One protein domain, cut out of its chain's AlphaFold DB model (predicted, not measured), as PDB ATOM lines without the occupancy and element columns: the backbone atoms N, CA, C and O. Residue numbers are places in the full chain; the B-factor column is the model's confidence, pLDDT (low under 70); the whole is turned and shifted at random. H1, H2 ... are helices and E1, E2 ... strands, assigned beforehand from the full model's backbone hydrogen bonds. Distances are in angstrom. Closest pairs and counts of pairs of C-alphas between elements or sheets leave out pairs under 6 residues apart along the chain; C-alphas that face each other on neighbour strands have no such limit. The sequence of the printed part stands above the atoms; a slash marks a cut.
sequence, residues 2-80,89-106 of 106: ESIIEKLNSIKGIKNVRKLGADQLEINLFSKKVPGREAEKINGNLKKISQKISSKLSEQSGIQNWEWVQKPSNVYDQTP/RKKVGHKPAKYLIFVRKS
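Overview. This is residues 2 to 80 and 89 to 106 of the 106 residues of an uncharacterized protein of Nanohaloarchaea archaeon SW_7_43_1 (UniProt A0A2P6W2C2). A strongly twisted sheet of four strands, E1, E2, E8 and E5, has two helices, H1 and H2, over one face and no named helix over the other. Beyond one end of this body, two small two-stranded sheets, E3 with E4 and E6 with E7, make an extension in which E4 and E7 come close together. The printed part has 97 residues, with two named helices and eight named strands that follow along the chain in the order H1 E1 E2 E3 E4 H2 E5 E6 E7 E8. The large sheet runs E1, E2, E8, E5, all antiparallel, and the class is mixed, helices and strands. The whole is compact by its radius of gyration of the C-alphas, 14.5 A, yet rod-shaped in outline, spanning 51 by 21 by 20 A.

Along the chain. Begin with the large sheet: E1 is residues 14 to 19, E2 residues 24 to 29, E8 residues 98 to 105 and E5 residues 63 to 70. Find C-alpha 98 at (131.155, 127.626, 98.931); from there E8 runs 22.0 A to C-alpha 105 at (110.477, 125.281, 105.948). E5 is 18.8 A long. H1 is residues 2 to 9, beginning at C-alpha 2, (118.267, 115.608, 105.011), and H2, residues 46 to 58, is 18.2 A long. The small strands are E3, residues 31 to 33, E4, residues 40 to 42, E6, residues 73 to 76, and E7, residues 91 to 95.

Arrangement. In the large sheet, look for N 18 and O 26, 2.8 A apart, across the hairpin E1 and E2. N 27 and O 99 are 2.8 A apart between E2 and E8, and N 104 and O 65 are 2.8 A apart between E8 and E5. H1 and H2 are on the same face of this sheet, H2 at a height of 8.4 A. The helices touch, H2 with residues 53 to 57 alone, at a shallow tilt of 22 degrees, opposite ways; their closest C-alphas, of Leu 8 and Ile 53, are 6.5 A apart. In both helices every O i to N i+4 pair is within hydrogen-bond range. E2 runs on into E3 at 70 degrees, and E3 and E4 form a hairpin with N 41 and O 32 2.8 A apart. E5 runs on into E6 at 13 degrees, and E7 into E8 at 38 degrees. Between the antiparallel neighbour strands E6 and E7, N 75 and O 93 are within hydrogen-bond range at 2.9 A. The closest C-alphas of E4 and E7, of Lys 41 and Gly 93, are 4.8 A apart.

Size, cuts and confidence. The two C-alphas farthest apart, of Pro 80 and Ser 106, are 51.5 A apart. Residues 81 to 88 are not printed; C-alphas 80 and 89 stand 11.0 A apart across this cut. Of the links printed whole, none is long. Mean pLDDT of the printed part is 87.5, and residues 78 to 80 and 89 to 90 are under 70.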
ATOM      1  N   GLU A   2     117.372 116.612 105.599       85.50
ATOM      2  CA  GLU A   2     118.267 115.608 105.011       85.50
ATOM      3  C   GLU A   2     117.972 115.345 103.531       85.50
ATOM      4  O   GLU A   2     118.880 115.458 102.718       85.50
ATOM      5  N   SER A   3     116.698 115.205 103.145       86.62
ATOM      6  CA  SER A   3     116.311 115.076 101.727       86.62
ATOM      7  C   SER A   3     116.825 116.223 100.832       86.62
ATOM      8  O   SER A   3     117.228 115.995  99.694       86.62
ATOM      9  N   ILE A   4     116.864 117.464 101.338       88.88
ATOM     10  CA  ILE A   4     117.413 118.614 100.591       88.88
ATOM     11  C   ILE A   4     118.928 118.464 100.452       88.88
ATOM     12  O   ILE A   4     119.474 118.679  99.373       88.88
ATOM     13  N   ILE A   5     119.602 118.079 101.537       91.44
ATOM     14  CA  ILE A   5     121.051 117.866 101.571       91.44
ATOM     15  C   ILE A   5     121.452 116.787 100.560       91.44
ATOM     16  O   ILE A   5     122.369 117.015  99.778       91.44
ATOM     17  N   GLU A   6     120.745 115.658 100.511       91.44
ATOM     18  CA  GLU A   6     120.995 114.582  99.543       91.44
ATOM     19  C   GLU A   6     120.789 115.044  98.097       91.44
ATOM     20  O   GLU A   6     121.662 114.854  97.244       91.44
ATOM     21  N   LYS A   7     119.674 115.734  97.819       90.69
ATOM     22  CA  LYS A   7     119.398 116.278  96.482       90.69
ATOM     23  C   LYS A   7     120.469 117.267  96.038       90.69
ATOM     24  O   LYS A   7     120.912 117.203  94.893       90.69
ATOM     25  N   LEU A   8     120.916 118.156  96.923       92.12
ATOM     26  CA  LEU A   8     121.980 119.105  96.606       92.12
ATOM     27  C   LEU A   8     123.337 118.399  96.454       92.12
ATOM     28  O   LEU A   8     124.049 118.682  95.498       92.12
ATOM     29  N   ASN A   9     123.667 117.421  97.302       92.69
ATOM     30  CA  ASN A   9     124.887 116.610  97.172       92.69
ATOM     31  C   ASN A   9     124.988 115.883  95.821       92.69
ATOM     32  O   ASN A   9     126.092 115.684  95.321       92.69
ATOM     33  N   SER A  10     123.859 115.536  95.195       92.62
ATOM     34  CA  SER A  10     123.843 114.892  93.872       92.62
ATOM     35  C   SER A  10     124.267 115.814  92.710       92.62
ATOM     36  O   SER A  10     124.513 115.354  91.591       92.62
ATOM     37  N   ILE A  11     124.364 117.131  92.928       92.25
ATOM     38  CA  ILE A  11     124.693 118.088  91.869       92.25
ATOM     39  C   ILE A  11     126.190 118.021  91.541       92.25
ATOM     40  O   ILE A  11     127.057 118.367  92.343       92.25
ATOM     41  N   LYS A  12     126.505 117.688  90.284       90.50
ATOM     42  CA  LYS A  12     127.880 117.713  89.757       90.50
ATOM     43  C   LYS A  12     128.561 119.071  90.000       90.50
ATOM     44  O   LYS A  12     128.099 120.095  89.492       90.50
ATOM     45  N   GLY A  13     129.691 119.047  90.710       89.06
ATOM     46  CA  GLY A  13     130.471 120.233  91.097       89.06
ATOM     47  C   GLY A  13     130.339 120.609  92.578       89.06
ATOM     48  O   GLY A  13     131.145 121.394  93.077       89.06
ATOM     49  N   ILE A  14     129.383 120.010  93.290       93.56
ATOM     50  CA  ILE A  14     129.248 120.106  94.744       93.56
ATOM     51  C   ILE A  14     130.044 118.963  95.377       93.56
ATOM     52  O   ILE A  14     129.910 117.813  94.974       93.56
ATOM     53  N   LYS A  15     130.916 119.297  96.330       93.25
ATOM     54  CA  LYS A  15     131.733 118.337  97.080       93.25
ATOM     55  C   LYS A  15     130.938 117.734  98.225       93.25
ATOM     56  O   LYS A  15     130.959 116.525  98.414       93.25
ATOM     57  N   ASN A  16     130.305 118.591  99.017       94.75
ATOM     58  CA  ASN A  16     129.368 118.185 100.048       94.75
ATOM     59  C   ASN A  16     128.441 119.347 100.427       94.75
ATOM     60  O   ASN A  16     128.718 120.512 100.137       94.75
ATOM     61  N   VAL A  17     127.367 119.010 101.124       94.50
ATOM     62  CA  VAL A  17     126.431 119.939 101.739       94.50
ATOM     63  C   VAL A  17     126.348 119.612 103.218       94.50
ATOM     64  O   VAL A  17     126.164 118.458 103.602       94.50
ATOM     65  N   ARG A  18     126.520 120.633 104.051       93.19
ATOM     66  CA  ARG A  18     126.524 120.541 105.506       93.19
ATOM     67  C   ARG A  18     125.429 121.421 106.074       93.19
ATOM     68  O   ARG A  18     125.175 122.513 105.577       93.19
ATOM     69  N   LYS A  19     124.798 120.956 107.143       92.50
ATOM     70  CA  LYS A  19     123.870 121.763 107.929       92.50
ATOM     71  C   LYS A  19     124.677 122.593 108.928       92.50
ATOM     72  O   LYS A  19     125.447 122.016 109.688       92.50
ATOM     73  N   LEU A  20     124.515 123.916 108.913       89.25
ATOM     74  CA  LEU A  20     125.140 124.811 109.900       89.25
ATOM     75  C   LEU A  20     124.187 125.175 111.041       89.25
ATOM     76  O   LEU A  20     124.627 125.435 112.154       89.25
ATOM     77  N   GLY A  21     122.881 125.162 110.780       86.50
ATOM     78  CA  GLY A  21     121.848 125.472 111.763       86.50
ATOM     79  C   GLY A  21     120.509 124.862 111.368       86.50
ATOM     80  O   GLY A  21     120.433 124.109 110.398       86.50
ATOM     81  N   ALA A  22     119.439 125.180 112.100       85.44
ATOM     82  CA  ALA A  22     118.098 124.646 111.823       85.44
ATOM     83  C   ALA A  22     117.642 124.890 110.372       85.44
ATOM     84  O   ALA A  22     117.060 123.989 109.758       85.44
ATOM     85  N   ASP A  23     118.009 126.056 109.829       90.81
ATOM     86  CA  ASP A  23     117.566 126.573 108.533       90.81
ATOM     87  C   ASP A  23     118.719 127.044 107.634       90.81
ATOM     88  O   ASP A  23     118.493 127.721 106.641       90.81
ATOM     89  N   GLN A  24     119.966 126.671 107.938       93.81
ATOM     90  CA  GLN A  24     121.138 127.060 107.141       93.81
ATOM     91  C   GLN A  24     121.890 125.853 106.595       93.81
ATOM     92  O   GLN A  24     122.234 124.930 107.343       93.81
ATOM     93  N   LEU A  25     122.201 125.899 105.297       93.94
ATOM     94  CA  LEU A  25     123.007 124.898 104.607       93.94
ATOM     95  C   LEU A  25     124.238 125.543 103.970       93.94
ATOM     96  O   LEU A  25     124.146 126.512 103.217       93.94
ATOM     97  N   GLU A  26     125.393 124.952 104.238       95.69
ATOM     98  CA  GLU A  26     126.652 125.241 103.571       95.69
ATOM     99  C   GLU A  26     126.871 124.234 102.446       95.69
ATOM    100  O   GLU A  26     126.898 123.028 102.671       95.69
ATOM    101  N   ILE A  27     127.063 124.728 101.232       95.00
ATOM    102  CA  ILE A  27     127.308 123.927 100.038       95.00
ATOM    103  C   ILE A  27     128.762 124.137  99.632       95.00
ATOM    104  O   ILE A  27     129.106 125.141  99.002       95.00
ATOM    105  N   ASN A  28     129.623 123.187  99.973       93.75
ATOM    106  CA  ASN A  28     131.029 123.234  99.601       93.75
ATOM    107  C   ASN A  28     131.206 122.708  98.181       93.75
ATOM    108  O   ASN A  28     130.712 121.637  97.824       93.75
ATOM    109  N   LEU A  29     131.941 123.451  97.363       94.19
ATOM    110  CA  LEU A  29     132.195 123.078  95.979       94.19
ATOM    111  C   LEU A  29     133.485 122.275  95.876       94.19
ATOM    112  O   LEU A  29     134.357 122.341  96.743       94.19
ATOM    113  N   PHE A  30     133.630 121.512  94.796       91.81
ATOM    114  CA  PHE A  30     134.940 120.972  94.468       91.81
ATOM    115  C   PHE A  30     135.864 122.127  94.105       91.81
ATOM    116  O   PHE A  30     135.701 122.759  93.064       91.81
ATOM    117  N   SER A  31     136.839 122.398  94.959       90.31
ATOM    118  CA  SER A  31     137.823 123.451  94.761       90.31
ATOM    119  C   SER A  31     139.237 122.944  95.013       90.31
ATOM    120  O   SER A  31     139.458 121.939  95.692       90.31
ATOM    121  N   LYS A  32     140.210 123.640  94.428       89.38
ATOM    122  CA  LYS A  32     141.631 123.486  94.741       89.38
ATOM    123  C   LYS A  32     142.183 124.841  95.158       89.38
ATOM    124  O   LYS A  32     141.905 125.838  94.491       89.38
ATOM    125  N   LYS A  33     142.970 124.876  96.233       86.56
ATOM    126  CA  LYS A  33     143.682 126.091  96.646       86.56
ATOM    127  C   LYS A  33     144.605 126.557  95.524       86.56
ATOM    128  O   LYS A  33     145.235 125.731  94.863       86.56
ATOM    129  N   VAL A  34     144.674 127.866  95.317       83.44
ATOM    130  CA  VAL A  34     145.671 128.465  94.430       83.44
ATOM    131  C   VAL A  34     146.948 128.683  95.253       83.44
ATOM    132  O   VAL A  34     146.884 129.380  96.267       83.44
ATOM    133  N   PRO A  35     148.095 128.079  94.885       81.81
ATOM    134  CA  PRO A  35     149.343 128.251  95.624       81.81
ATOM    135  C   PRO A  35     149.711 129.732  95.791       81.81
ATOM    136  O   PRO A  35     149.617 130.505  94.839       81.81
ATOM    137  N   GLY A  36     150.105 130.124  97.005       79.50
ATOM    138  CA  GLY A  36     150.509 131.501  97.318       79.50
ATOM    139  C   GLY A  36     149.374 132.533  97.335       79.50
ATOM    140  O   GLY A  36     149.652 133.727  97.352       79.50
ATOM    141  N   ARG A  37     148.098 132.114  97.308       79.06
ATOM    142  CA  ARG A  37     146.933 133.013  97.315       79.06
ATOM    143  C   ARG A  37     145.844 132.505  98.253       79.06
ATOM    144  O   ARG A  37     145.708 131.311  98.499       79.06
ATOM    145  N   GLU A  38     144.995 133.419  98.714       80.25
ATOM    146  CA  GLU A  38     143.807 133.073  99.505       80.25
ATOM    147  C   GLU A  38     142.623 132.565  98.661       80.25
ATOM    148  O   GLU A  38     141.580 132.194  99.200       80.25
ATOM    149  N   ALA A  39     142.751 132.597  97.332       85.69
ATOM    150  CA  ALA A  39     141.704 132.203  96.401       85.69
ATOM    151  C   ALA A  39     141.710 130.696  96.117       85.69
ATOM    152  O   ALA A  39     142.736 130.016  96.168       85.69
ATOM    153  N   GLU A  40     140.550 130.190  95.711       87.62
ATOM    154  CA  GLU A  40     140.369 128.799  95.322       87.62
ATOM    155  C   GLU A  40     139.842 128.678  93.886       87.62
ATOM    156  O   GLU A  40     138.939 129.397  93.443       87.62
ATOM    157  N   LYS A  41     140.387 127.723  93.132       87.94
ATOM    158  CA  LYS A  41     139.908 127.374  91.797       87.94
ATOM    159  C   LYS A  41     138.781 126.356  91.918       87.94
ATOM    160  O   LYS A  41     139.016 125.197  92.252       87.94
ATOM    161  N   ILE A  42     137.560 126.799  91.637       89.25
ATOM    162  CA  ILE A  42     136.362 125.957  91.659       89.25
ATOM    163  C   ILE A  42     136.319 125.113  90.386       89.25
ATOM    164  O   ILE A  42     136.459 125.629  89.276       89.25
ATOM    165  N   ASN A  43     136.129 123.810  90.554       86.06
ATOM    166  CA  ASN A  43     135.985 122.848  89.478       86.06
ATOM    167  C   ASN A  43     134.513 122.744  89.070       86.06
ATOM    168  O   ASN A  43     133.711 122.060  89.708       86.06
ATOM    169  N   GLY A  44     134.156 123.453  88.006       84.75
ATOM    170  CA  GLY A  44     132.807 123.468  87.459       84.75
ATOM    171  C   GLY A  44     132.354 124.869  87.077       84.75
ATOM    172  O   GLY A  44     133.011 125.871  87.352       84.75
ATOM    173  N   ASN A  45     131.203 124.941  86.415       88.69
ATOM    174  CA  ASN A  45     130.614 126.210  86.014       88.69
ATOM    175  C   ASN A  45     129.675 126.714  87.118       88.69
ATOM    176  O   ASN A  45     128.608 126.135  87.325       88.69
ATOM    177  N   LEU A  46     130.054 127.807  87.790       89.81
ATOM    178  CA  LEU A  46     129.267 128.391  88.879       89.81
ATOM    179  C   LEU A  46     127.840 128.729  88.468       89.81
ATOM    180  O   LEU A  46     126.924 128.377  89.199       89.81
ATOM    181  N   LYS A  47     127.635 129.319  87.285       89.94
ATOM    182  CA  LYS A  47     126.300 129.671  86.786       89.94
ATOM    183  C   LYS A  47     125.404 128.434  86.697       89.94
ATOM    184  O   LYS A  47     124.278 128.455  87.187       89.94
ATOM    185  N   LYS A  48     125.925 127.335  86.135       92.44
ATOM    186  CA  LYS A  48     125.192 126.059  86.050       92.44
ATOM    187  C   LYS A  48     124.923 125.462  87.432       92.44
ATOM    188  O   LYS A  48     123.839 124.935  87.657       92.44
ATOM    189  N   ILE A  49     125.890 125.537  88.347       92.06
ATOM    190  CA  ILE A  49     125.730 125.034  89.719       92.06
ATOM    191  C   ILE A  49     124.660 125.844  90.462       92.06
ATOM    192  O   ILE A  49     123.734 125.246  91.000       92.06
ATOM    193  N   SER A  50     124.724 127.181  90.430       92.69
ATOM    194  CA  SER A  50     123.722 128.051  91.060       92.69
ATOM    195  C   SER A  50     122.323 127.764  90.526       92.69
ATOM    196  O   SER A  50     121.400 127.608  91.314       92.69
ATOM    197  N   GLN A  51     122.168 127.634  89.204       93.56
ATOM    198  CA  GLN A  51     120.871 127.349  88.589       93.56
ATOM    199  C   GLN A  51     120.300 125.997  89.039       93.56
ATOM    200  O   GLN A  51     119.112 125.906  89.336       93.56
ATOM    201  N   LYS A  52     121.141 124.957  89.130       93.94
ATOM    202  CA  LYS A  52     120.718 123.634  89.612       93.94
ATOM    203  C   LYS A  52     120.325 123.644  91.086       93.94
ATOM    204  O   LYS A  52     119.352 122.992  91.441       93.94
ATOM    205  N   ILE A  53     121.058 124.377  91.928       92.75
ATOM    206  CA  ILE A  53     120.697 124.542  93.341       92.75
ATOM    207  C   ILE A  53     119.335 125.231  93.441       92.75
ATOM    208  O   ILE A  53     118.454 124.711  94.118       92.75
ATOM    209  N   SER A  54     119.136 126.337  92.711       93.19
ATOM    210  CA  SER A  54     117.855 127.046  92.693       93.19
ATOM    211  C   SER A  54     116.701 126.136  92.276       93.19
ATOM    212  O   SER A  54     115.703 126.074  92.982       93.19
ATOM    213  N   SER A  55     116.843 125.393  91.169       92.94
ATOM    214  CA  SER A  55     115.777 124.494  90.698       92.94
ATOM    215  C   SER A  55     115.480 123.396  91.719       92.94
ATOM    216  O   SER A  55     114.316 123.167  92.027       92.94
ATOM    217  N   LYS A  56     116.500 122.787  92.340       91.25
ATOM    218  CA  LYS A  56     116.285 121.741  93.354       91.25
ATOM    219  C   LYS A  56     115.615 122.250  94.626       91.25
ATOM    220  O   LYS A  56     114.852 121.499  95.225       91.25
ATOM    221  N   LEU A  57     115.895 123.485  95.040       90.88
ATOM    222  CA  LEU A  57     115.224 124.103  96.186       90.88
ATOM    223  C   LEU A  57     113.778 124.478  95.846       90.88
ATOM    224  O   LEU A  57     112.886 124.205  96.638       90.88
ATOM    225  N   SER A  58     113.528 125.034  94.660       88.19
ATOM    226  CA  SER A  58     112.173 125.379  94.209       88.19
ATOM    227  C   SER A  58     111.284 124.156  93.943       88.19
ATOM    228  O   SER A  58     110.079 124.232  94.136       88.19
ATOM    229  N   GLU A  59     111.856 123.026  93.521       87.88
ATOM    230  CA  GLU A  59     111.141 121.756  93.308       87.88
ATOM    231  C   GLU A  59     110.809 121.015  94.616       87.88
ATOM    232  O   GLU A  59     110.105 120.004  94.591       87.88
ATOM    233  N   GLN A  60     111.357 121.442  95.759       84.38
ATOM    234  CA  GLN A  60     111.227 120.698  97.004       84.38
ATOM    235  C   GLN A  60     109.953 121.065  97.768       84.38
ATOM    236  O   GLN A  60     109.822 122.154  98.325       84.38
ATOM    237  N   SER A  61     109.075 120.078  97.924       78.62
ATOM    238  CA  SER A  61     107.926 120.142  98.825       78.62
ATOM    239  C   SER A  61     108.373 120.407 100.271       78.62
ATOM    240  O   SER A  61     109.272 119.736 100.785       78.62
ATOM    241  N   GLY A  62     107.743 121.377 100.938       81.69
ATOM    242  CA  GLY A  62     108.034 121.733 102.335       81.69
ATOM    243  C   GLY A  62     109.073 122.845 102.527       81.69
ATOM    244  O   GLY A  62     109.398 123.175 103.666       81.69
ATOM    245  N   ILE A  63     109.586 123.448 101.448       87.00
ATOM    246  CA  ILE A  63     110.302 124.729 101.518       87.00
ATOM    247  C   ILE A  63     109.295 125.845 101.249       87.00
ATOM    248  O   ILE A  63     108.739 125.927 100.159       87.00
ATOM    249  N   GLN A  64     109.071 126.711 102.236       87.44
ATOM    250  CA  GLN A  64     108.243 127.904 102.069       87.44
ATOM    251  C   GLN A  64     109.018 128.997 101.327       87.44
ATOM    252  O   GLN A  64     108.483 129.654 100.439       87.44
ATOM    253  N   ASN A  65     110.285 129.198 101.701       90.12
ATOM    254  CA  ASN A  65     111.170 130.165 101.064       90.12
ATOM    255  C   ASN A  65     112.642 129.760 101.221       90.12
ATOM    256  O   ASN A  65     113.003 129.033 102.147       90.12
ATOM    257  N   TRP A  66     113.508 130.262 100.347       93.25
ATOM    258  CA  TRP A  66     114.950 130.099 100.479       93.25
ATOM    259  C   TRP A  66     115.691 131.304  99.899       93.25
ATOM    260  O   TRP A  66     115.210 131.977  98.991       93.25
ATOM    261  N   GLU A  67     116.888 131.568 100.412       93.81
ATOM    262  CA  GLU A  67     117.687 132.725 100.018       93.81
ATOM    263  C   GLU A  67     119.184 132.409  99.992       93.81
ATOM    264  O   GLU A  67     119.694 131.538 100.705       93.81
ATOM    265  N   TRP A  68     119.902 133.135  99.138       94.19
ATOM    266  CA  TRP A  68     121.356 133.085  99.087       94.19
ATOM    267  C   TRP A  68     121.939 134.012 100.147       94.19
ATOM    268  O   TRP A  68     121.880 135.226  99.990       94.19
ATOM    269  N   VAL A  69     122.585 133.444 101.159       93.75
ATOM    270  CA  VAL A  69     123.315 134.218 102.172       93.75
ATOM    271  C   VAL A  69     124.722 134.549 101.674       93.75
ATOM    272  O   VAL A  69     125.228 135.647 101.877       93.75
ATOM    273  N   GLN A  70     125.367 133.605 100.983       93.19
ATOM    274  CA  GLN A  70     126.706 133.800 100.434       93.19
ATOM    275  C   GLN A  70     126.884 133.039  99.122       93.19
ATOM    276  O   GLN A  70     126.453 131.890  98.983       93.19
ATOM    277  N   LYS A  71     127.563 133.671  98.163       92.25
ATOM    278  CA  LYS A  71     127.963 133.065  96.889       92.25
ATOM    279  C   LYS A  71     129.481 133.158  96.713       92.25
ATOM    280  O   LYS A  71     130.087 134.092  97.239       92.25
ATOM    281  N   PRO A  72     130.096 132.246  95.943       88.62
ATOM    282  CA  PRO A  72     131.471 132.402  95.505       88.62
ATOM    283  C   PRO A  72     131.627 133.665  94.657       88.62
ATOM    284  O   PRO A  72     130.951 133.822  93.638       88.62
ATOM    285  N   SER A  73     132.557 134.529  95.051       85.75
ATOM    286  CA  SER A  73     132.899 135.756  94.327       85.75
ATOM    287  C   SER A  73     134.260 135.614  93.661       85.75
ATOM    288  O   SER A  73     135.133 134.925  94.187       85.75
ATOM    289  N   ASN A  74     134.450 136.253  92.504       85.69
ATOM    290  CA  ASN A  74     135.739 136.253  91.812       85.69
ATOM    291  C   ASN A  74     136.801 136.960  92.663       85.69
ATOM    292  O   ASN A  74     136.568 138.059  93.160       85.69
ATOM    293  N   VAL A  75     137.982 136.356  92.755       82.50
ATOM    294  CA  VAL A  75     139.188 137.010  93.270       82.50
ATOM    295  C   VAL A  75     140.100 137.307  92.089       82.50
ATOM    296  O   VAL A  75     140.352 136.432  91.252       82.50
ATOM    297  N   TYR A  76     140.572 138.545  92.024       80.19
ATOM    298  CA  TYR A  76     141.450 139.052  90.977       80.19
ATOM    299  C   TYR A  76     142.866 139.219  91.511       80.19
ATOM    300  O   TYR A  76     143.065 139.349  92.720       80.19
ATOM    301  N   ASP A  77     143.839 139.198  90.609       72.44
ATOM    302  CA  ASP A  77     145.221 139.481  90.968       72.44
ATOM    303  C   ASP A  77     145.390 140.950  91.390       72.44
ATOM    304  O   ASP A  77     144.664 141.827  90.909       72.44
ATOM    305  N   GLN A  78     146.333 141.217  92.296       62.88
ATOM    306  CA  GLN A  78     146.714 142.582  92.643       62.88
ATOM    307  C   GLN A  78     147.662 143.074  91.554       62.88
ATOM    308  O   GLN A  78     148.811 142.652  91.479       62.88
ATOM    309  N   THR A  79     147.174 143.946  90.682       56.88
ATOM    310  CA  THR A  79     148.029 144.681  89.747       56.88
ATOM    311  C   THR A  79     148.772 145.789  90.500       56.88
ATOM    312  O   THR A  79     148.095 146.580  91.164       56.88
ATOM    313  N   PRO A  80     150.115 145.886  90.404       50.03
ATOM    314  CA  PRO A  80     150.831 147.076  90.849       50.03
ATOM    315  C   PRO A  80     150.302 148.289  90.072       50.03
ATOM    316  O   PRO A  80     150.098 148.226  88.860       50.03
ATOM    317  N   ARG A  89     142.189 142.743  84.530       63.12
ATOM    318  CA  ARG A  89     142.399 142.051  85.812       63.12
ATOM    319  C   ARG A  89     142.279 140.543  85.589       63.12
ATOM    320  O   ARG A  89     141.177 140.021  85.412       63.12
ATOM    321  N   LYS A  90     143.397 139.815  85.659       69.31
ATOM    322  CA  LYS A  90     143.386 138.347  85.570       69.31
ATOM    323  C   LYS A  90     142.668 137.750  86.782       69.31
ATOM    324  O   LYS A  90     143.029 137.991  87.934       69.31
ATOM    325  N   LYS A  91     141.628 136.959  86.517       75.69
ATOM    326  CA  LYS A  91     140.900 136.200  87.540       75.69
ATOM    327  C   LYS A  91     141.784 135.072  88.073       75.69
ATOM    328  O   LYS A  91     142.165 134.176  87.326       75.69
ATOM    329  N   VAL A  92     142.037 135.087  89.378       81.56
ATOM    330  CA  VAL A  92     142.883 134.109  90.079       81.56
ATOM    331  C   VAL A  92     142.051 132.925  90.571       81.56
ATOM    332  O   VAL A  92     142.476 131.774  90.502       81.56
ATOM    333  N   GLY A  93     140.830 133.181  91.037       83.94
ATOM    334  CA  GLY A  93     139.965 132.141  91.584       83.94
ATOM    335  C   GLY A  93     138.696 132.716  92.189       83.94
ATOM    336  O   GLY A  93     138.150 133.693  91.675       83.94
ATOM    337  N   HIS A  94     138.223 132.095  93.267       86.50
ATOM    338  CA  HIS A  94     137.051 132.536  94.011       86.50
ATOM    339  C   HIS A  94     137.277 132.444  95.515       86.50
ATOM    340  O   HIS A  94     138.014 131.570  95.977       86.50
ATOM    341  N   LYS A  95     136.609 133.317  96.272       85.50
ATOM    342  CA  LYS A  95     136.559 133.253  97.734       85.50
ATOM    343  C   LYS A  95     135.172 133.709  98.223       85.50
ATOM    344  O   LYS A  95     134.717 134.773  97.804       85.50
ATOM    345  N   PRO A  96     134.493 132.923  99.076       87.50
ATOM    346  CA  PRO A  96     134.830 131.540  99.434       87.50
ATOM    347  C   PRO A  96     134.465 130.552  98.304       87.50
ATOM    348  O   PRO A  96     133.624 130.856  97.459       87.50
ATOM    349  N   ALA A  97     135.028 129.340  98.296       91.06
ATOM    350  CA  ALA A  97     134.609 128.275  97.371       91.06
ATOM    351  C   ALA A  97     133.356 127.503  97.829       91.06
ATOM    352  O   ALA A  97     133.256 126.283  97.672       91.06
ATOM    353  N   LYS A  98     132.387 128.212  98.404       92.88
ATOM    354  CA  LYS A  98     131.155 127.626  98.931       92.88
ATOM    355  C   LYS A  98     129.968 128.551  98.708       92.88
ATOM    356  O   LYS A  98     130.141 129.762  98.573       92.88
ATOM    357  N   TYR A  99     128.776 127.973  98.694       94.00
ATOM    358  CA  TYR A  99     127.544 128.729  98.871       94.00
ATOM    359  C   TYR A  99     127.045 128.574 100.301       94.00
ATOM    360  O   TYR A  99     127.202 127.514 100.906       94.00
ATOM    361  N   LEU A 100     126.395 129.612 100.805       94.38
ATOM    362  CA  LEU A 100     125.598 129.549 102.019       94.38
ATOM    363  C   LEU A 100     124.164 129.902 101.643       94.38
ATOM    364  O   LEU A 100     123.927 130.932 101.006       94.38
ATOM    365  N   ILE A 101     123.229 129.035 102.012       94.12
ATOM    366  CA  ILE A 101     121.804 129.245 101.781       94.12
ATOM    367  C   ILE A 101     121.042 129.159 103.092       94.12
ATOM    368  O   ILE A 101     121.369 128.350 103.965       94.12
ATOM    369  N   PHE A 102     120.009 129.979 103.192       94.19
ATOM    370  CA  PHE A 102     119.006 129.883 104.236       94.19
ATOM    371  C   PHE A 102     117.732 129.295 103.627       94.19
ATOM    372  O   PHE A 102     117.364 129.625 102.501       94.19
ATOM    373  N   VAL A 103     117.098 128.367 104.336       92.06
ATOM    374  CA  VAL A 103     115.945 127.596 103.869       92.06
ATOM    375  C   VAL A 103     114.885 127.609 104.957       92.06
ATOM    376  O   VAL A 103     115.012 126.907 105.958       92.06
ATOM    377  N   ARG A 104     113.811 128.359 104.722       89.06
ATOM    378  CA  ARG A 104     112.633 128.408 105.582       89.06
ATOM    379  C   ARG A 104     111.683 127.281 105.201       89.06
ATOM    380  O   ARG A 104     111.194 127.224 104.071       89.06
ATOM    381  N   LYS A 105     111.435 126.374 106.140       82.31
ATOM    382  CA  LYS A 105     110.477 125.281 105.948       82.31
ATOM    383  C   LYS A 105     109.065 125.749 106.278       82.31
ATOM    384  O   LYS A 105     108.905 126.657 107.093       82.31
ATOM    385  N   SER A 106     108.092 125.156 105.590       73.38
ATOM    386  CA  SER A 106     106.670 125.324 105.896       73.38
ATOM    387  C   SER A 106     106.228 124.406 107.027       73.38
ATOM    388  O   SER A 106     106.930 123.396 107.270       73.38
TER     389      SER A 106